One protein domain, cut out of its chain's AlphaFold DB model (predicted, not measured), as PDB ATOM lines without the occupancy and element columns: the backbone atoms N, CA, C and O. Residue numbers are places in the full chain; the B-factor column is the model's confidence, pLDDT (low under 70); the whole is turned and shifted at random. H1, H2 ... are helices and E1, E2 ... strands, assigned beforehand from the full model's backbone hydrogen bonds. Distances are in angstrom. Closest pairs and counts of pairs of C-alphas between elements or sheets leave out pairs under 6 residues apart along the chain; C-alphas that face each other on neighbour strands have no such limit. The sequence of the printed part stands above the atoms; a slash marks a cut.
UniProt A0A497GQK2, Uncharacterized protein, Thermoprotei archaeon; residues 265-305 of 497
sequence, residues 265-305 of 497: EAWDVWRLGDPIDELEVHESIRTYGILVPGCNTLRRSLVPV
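This is residues 265 to 305 of the 497 residues of an uncharacterized protein of Thermoprotei archaeon (UniProt A0A497GQK2). A narrow antiparallel ribbon of two strands, E1 and E2, has one short helix, H1, near the end of the ribbon where E1 ends and E2 begins, and loops make up much of the rest. The longer strand, E2, runs along the length of the domain, with its last residues at the far end from H1. The printed part has 41 residues, with one named helix and two named strands in the order E1, H1, E2; the class is mixed, helices and strands, with 20 residues, under half, in named elements. The whole is compact, with a radius of gyration of the C-alphas of 9.8 A, and its outline is only just elongated, spanning 31 by 21 by 15 A.

The sheet pairs E1, residues 265 to 269, with E2, residues 298 to 304. They are antiparallel neighbours, with 136 degrees between their N-to-C directions. N 299 and O 268 are 2.7 A apart and N 266 and O 301 are 2.8 A apart, both within hydrogen-bond range. The C-alphas of Val 269 and Leu 298 face each other at 4.8 A. H1, residues 281 to 288, has 3 pairs of C-alphas within 8 A of E2; the closest are those of Ser 284 and Leu 298, 5.6 A apart. In H1 every O i to N i+4 pair is within hydrogen-bond range.

E2 measures 18.5 A from C-alpha 298 to C-alpha 304, which is at (176.072, 224.840, 219.713). E1 measures 13.2 A and begins with C-alpha 265 at (172.871, 218.878, 214.007). H1 measures 10.5 A and begins with C-alpha 281 at (177.666, 211.359, 200.721).

The two C-alphas farthest apart are those of Ile 290 and Val 305, at 31.5 A. The printed part has no cut. The link from E1 to H1, 11 residues, is long. The link from H1 to E2, 9 residues, is short. The mean pLDDT of the printed part is 75.0, and residues 265 to 266, 287, 289, 294 and 302 to 305 are under 70.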
ATOM      1  N   GLU A 265     172.448 219.157 215.368       58.41
ATOM      2  CA  GLU A 265     172.871 218.878 214.007       58.41
ATOM      3  C   GLU A 265     172.292 219.950 213.084       58.41
ATOM      4  O   GLU A 265     171.090 220.232 213.094       58.41
ATOM      5  N   ALA A 266     173.169 220.604 212.335       69.00
ATOM      6  CA  ALA A 266     172.819 221.511 211.261       69.00
ATOM      7  C   ALA A 266     173.475 221.020 209.974       69.00
ATOM      8  O   ALA A 266     174.638 220.616 209.964       69.00
ATOM      9  N   TRP A 267     172.711 221.084 208.894       74.12
ATOM     10  CA  TRP A 267     173.176 220.743 207.562       74.12
ATOM     11  C   TRP A 267     173.751 221.998 206.907       74.12
ATOM     12  O   TRP A 267     173.073 223.025 206.856       74.12
ATOM     13  N   ASP A 268     174.992 221.916 206.445       77.06
ATOM     14  CA  ASP A 268     175.657 222.957 205.658       77.06
ATOM     15  C   ASP A 268     176.166 222.366 204.334       77.06
ATOM     16  O   ASP A 268     175.984 221.177 204.076       77.06
ATOM     17  N   VAL A 269     176.784 223.170 203.473       81.38
ATOM     18  CA  VAL A 269     177.392 222.694 202.227       81.38
ATOM     19  C   VAL A 269     178.851 222.334 202.481       81.38
ATOM     20  O   VAL A 269     179.656 223.191 202.842       81.38
ATOM     21  N   TRP A 270     179.205 221.073 202.248       84.25
ATOM     22  CA  TRP A 270     180.585 220.596 202.313       84.25
ATOM     23  C   TRP A 270     181.413 221.187 201.169       84.25
ATOM     24  O   TRP A 270     180.978 221.138 200.014       84.25
ATOM     25  N   ARG A 271     182.598 221.737 201.454       82.44
ATOM     26  CA  ARG A 271     183.485 222.366 200.459       82.44
ATOM     27  C   ARG A 271     184.831 221.649 200.361       82.44
ATOM     28  O   ARG A 271     185.300 221.035 201.310       82.44
ATOM     29  N   LEU A 272     185.497 221.794 199.214       72.25
ATOM     30  CA  LEU A 272     186.878 221.336 199.036       72.25
ATOM     31  C   LEU A 272     187.798 222.034 200.052       72.25
ATOM     32  O   LEU A 272     187.964 223.251 200.001       72.25
ATOM     33  N   GLY A 273     188.372 221.250 200.966       71.44
ATOM     34  CA  GLY A 273     189.161 221.725 202.108       71.44
ATOM     35  C   GLY A 273     188.531 221.405 203.468       71.44
ATOM     36  O   GLY A 273     189.245 221.420 204.468       71.44
ATOM     37  N   ASP A 274     187.238 221.068 203.506       77.00
ATOM     38  CA  ASP A 274     186.581 220.552 204.709       77.00
ATOM     39  C   ASP A 274     186.960 219.075 204.968       77.00
ATOM     40  O   ASP A 274     187.275 218.341 204.021       77.00
ATOM     41  N   PRO A 275     186.923 218.602 206.231       80.38
ATOM     42  CA  PRO A 275     187.182 217.202 206.570       80.38
ATOM     43  C   PRO A 275     186.188 216.248 205.889       80.38
ATOM     44  O   PRO A 275     184.986 216.514 205.837       80.38
ATOM     45  N   ILE A 276     186.680 215.135 205.335       79.19
ATOM     46  CA  ILE A 276     185.860 214.206 204.537       79.19
ATOM     47  C   ILE A 276     184.871 213.392 205.382       79.19
ATOM     48  O   ILE A 276     183.853 212.935 204.877       79.19
ATOM     49  N   ASP A 277     185.155 213.231 206.670       78.06
ATOM     50  CA  ASP A 277     184.314 212.570 207.667       78.06
ATOM     51  C   ASP A 277     183.049 213.368 208.012       78.06
ATOM     52  O   ASP A 277     182.084 212.802 208.520       78.06
ATOM     53  N   GLU A 278     183.015 214.659 207.678       77.62
ATOM     54  CA  GLU A 278     181.838 215.513 207.845       77.62
ATOM     55  C   GLU A 278     180.944 215.554 206.585       77.62
ATOM     56  O   GLU A 278     179.881 216.180 206.615       77.62
ATOM     57  N   LEU A 279     181.356 214.906 205.480       83.50
ATOM     58  CA  LEU A 279     180.610 214.823 204.218       83.50
ATOM     59  C   LEU A 279     179.561 213.704 204.256       83.50
ATOM     60  O   LEU A 279     179.875 212.515 204.296       83.50
ATOM     61  N   GLU A 280     178.299 214.074 204.089       84.12
ATOM     62  CA  GLU A 280     177.173 213.140 204.097       84.12
ATOM     63  C   GLU A 280     176.838 212.703 202.666       84.12
ATOM     64  O   GLU A 280     175.852 213.122 202.051       84.12
ATOM     65  N   VAL A 281     177.713 211.857 202.112       82.00
ATOM     66  CA  VAL A 281     177.666 211.359 200.721       82.00
ATOM     67  C   VAL A 281     176.311 210.727 200.389       82.00
ATOM     68  O   VAL A 281     175.727 211.021 199.347       82.00
ATOM     69  N   HIS A 282     175.794 209.881 201.283       81.00
ATOM     70  CA  HIS A 282     174.571 209.116 201.042       81.00
ATOM     71  C   HIS A 282     173.335 210.015 200.986       81.00
ATOM     72  O   HIS A 282     172.556 209.917 200.041       81.00
ATOM     73  N   GLU A 283     173.178 210.931 201.944       76.50
ATOM     74  CA  GLU A 283     172.053 211.874 201.955       76.50
ATOM     75  C   GLU A 283     172.147 212.894 200.813       76.50
ATOM     76  O   GLU A 283     171.135 213.255 200.210       76.50
ATOM     77  N   SER A 284     173.361 213.285 200.428       81.62
ATOM     78  CA  SER A 284     173.588 214.165 199.279       81.62
ATOM     79  C   SER A 284     173.187 213.495 197.951       81.62
ATOM     80  O   SER A 284     172.467 214.097 197.154       81.62
ATOM     81  N   ILE A 285     173.573 212.229 197.721       80.81
ATOM     82  CA  ILE A 285     173.159 211.458 196.529       80.81
ATOM     83  C   ILE A 285     171.657 211.191 196.560       80.81
ATOM     84  O   ILE A 285     170.985 211.339 195.544       80.81
ATOM     85  N   ARG A 286     171.109 210.825 197.720       74.69
ATOM     86  CA  ARG A 286     169.674 210.573 197.873       74.69
ATOM     87  C   ARG A 286     168.837 211.805 197.534       74.69
ATOM     88  O   ARG A 286     167.782 211.668 196.924       74.69
ATOM     89  N   THR A 287     169.305 212.988 197.926       69.94
ATOM     90  CA  THR A 287     168.569 214.244 197.732       69.94
ATOM     91  C   THR A 287     168.738 214.804 196.319       69.94
ATOM     92  O   THR A 287     167.776 215.318 195.752       69.94
ATOM     93  N   TYR A 288     169.937 214.703 195.733       77.31
ATOM     94  CA  TYR A 288     170.280 215.417 194.495       77.31
ATOM     95  C   TYR A 288     170.684 214.517 193.314       77.31
ATOM     96  O   TYR A 288     170.867 215.019 192.207       77.31
ATOM     97  N   GLY A 289     170.844 213.206 193.514       67.31
ATOM     98  CA  GLY A 289     171.185 212.204 192.492       67.31
ATOM     99  C   GLY A 289     172.628 212.247 191.970       67.31
ATOM    100  O   GLY A 289     173.162 211.220 191.561       67.31
ATOM    101  N   ILE A 290     173.276 213.413 192.004       78.75
ATOM    102  CA  ILE A 290     174.649 213.662 191.538       78.75
ATOM    103  C   ILE A 290     175.367 214.526 192.579       78.75
ATOM    104  O   ILE A 290     174.768 215.457 193.112       78.75
ATOM    105  N   LEU A 291     176.651 214.262 192.843       79.50
ATOM    106  CA  LEU A 291     177.471 215.050 193.770       79.50
ATOM    107  C   LEU A 291     178.387 216.027 193.038       79.50
ATOM    108  O   LEU A 291     179.239 215.627 192.249       79.50
ATOM    109  N   VAL A 292     178.246 217.306 193.369       80.81
ATOM    110  CA  VAL A 292     179.105 218.411 192.943       80.81
ATOM    111  C   VAL A 292     179.643 219.100 194.209       80.81
ATOM    112  O   VAL A 292     178.886 219.810 194.886       80.81
ATOM    113  N   PRO A 293     180.931 218.892 194.560       77.50
ATOM    114  CA  PRO A 293     181.549 219.476 195.749       77.50
ATOM    115  C   PRO A 293     181.353 220.991 195.845       77.50
ATOM    116  O   PRO A 293     181.601 221.716 194.883       77.50
ATOM    117  N   GLY A 294     180.926 221.479 197.010       66.06
ATOM    118  CA  GLY A 294     180.698 222.906 197.257       66.06
ATOM    119  C   GLY A 294     179.389 223.469 196.690       66.06
ATOM    120  O   GLY A 294     179.115 224.650 196.901       66.06
ATOM    121  N   CYS A 295     178.577 222.655 196.006       76.62
ATOM    122  CA  CYS A 295     177.282 223.072 195.459       76.62
ATOM    123  C   CYS A 295     176.107 222.329 196.100       76.62
ATOM    124  O   CYS A 295     175.183 222.968 196.596       76.62
ATOM    125  N   ASN A 296     176.128 220.996 196.087       77.50
ATOM    126  CA  ASN A 296     175.014 220.164 196.567       77.50
ATOM    127  C   ASN A 296     175.464 219.020 197.493       77.50
ATOM    128  O   ASN A 296     174.694 218.114 197.805       77.50
ATOM    129  N   THR A 297     176.717 219.067 197.938       80.94
ATOM    130  CA  THR A 297     177.270 218.175 198.952       80.94
ATOM    131  C   THR A 297     176.895 218.671 200.340       80.94
ATOM    132  O   THR A 297     177.222 219.799 200.700       80.94
ATOM    133  N   LEU A 298     176.226 217.835 201.125       81.12
ATOM    134  CA  LEU A 298     175.802 218.134 202.487       81.12
ATOM    135  C   LEU A 298     176.915 217.818 203.489       81.12
ATOM    136  O   LEU A 298     177.551 216.767 203.429       81.12
ATOM    137  N   ARG A 299     177.113 218.730 204.433       83.50
ATOM    138  CA  ARG A 299     177.987 218.616 205.595       83.50
ATOM    139  C   ARG A 299     177.137 218.550 206.850       83.50
ATOM    140  O   ARG A 299     176.293 219.424 207.062       83.50
ATOM    141  N   ARG A 300     177.392 217.576 207.718       72.69
ATOM    142  CA  ARG A 300     176.784 217.542 209.052       72.69
ATOM    143  C   ARG A 300     177.669 218.319 210.018       72.69
ATOM    144  O   ARG A 300     178.776 217.907 210.334       72.69
ATOM    145  N   SER A 301     177.173 219.458 210.488       71.12
ATOM    146  CA  SER A 301     177.866 220.301 211.461       71.12
ATOM    147  C   SER A 301     177.148 220.265 212.807       71.12
ATOM    148  O   SER A 301     175.924 220.376 212.894       71.12
ATOM    149  N   LEU A 302     177.913 220.104 213.883       63.62
ATOM    150  CA  LEU A 302     177.398 220.226 215.241       63.62
ATOM    151  C   LEU A 302     177.486 221.690 215.656       63.62
ATOM    152  O   LEU A 302     178.550 222.199 216.005       63.62
ATOM    153  N   VAL A 303     176.353 222.386 215.614       60.69
ATOM    154  CA  VAL A 303     176.287 223.791 216.016       60.69
ATOM    155  C   VAL A 303     175.833 223.862 217.474       60.69
ATOM    156  O   VAL A 303     174.814 223.255 217.820       60.69
ATOM    157  N   PRO A 304     176.524 224.622 218.345       54.53
ATOM    158  CA  PRO A 304     176.072 224.840 219.713       54.53
ATOM    159  C   PRO A 304     174.648 225.404 219.725       54.53
ATOM    160  O   PRO A 304     174.356 226.409 219.063       54.53
ATOM    161  N   VAL A 305     173.751 224.777 220.486       46.97
ATOM    162  CA  VAL A 305     172.389 225.272 220.680       46.97
ATOM    163  C   VAL A 305     172.473 226.566 221.479       46.97
ATOM    164  O   VAL A 305     172.683 226.588 222.691       46.97
TER     165      VAL A 305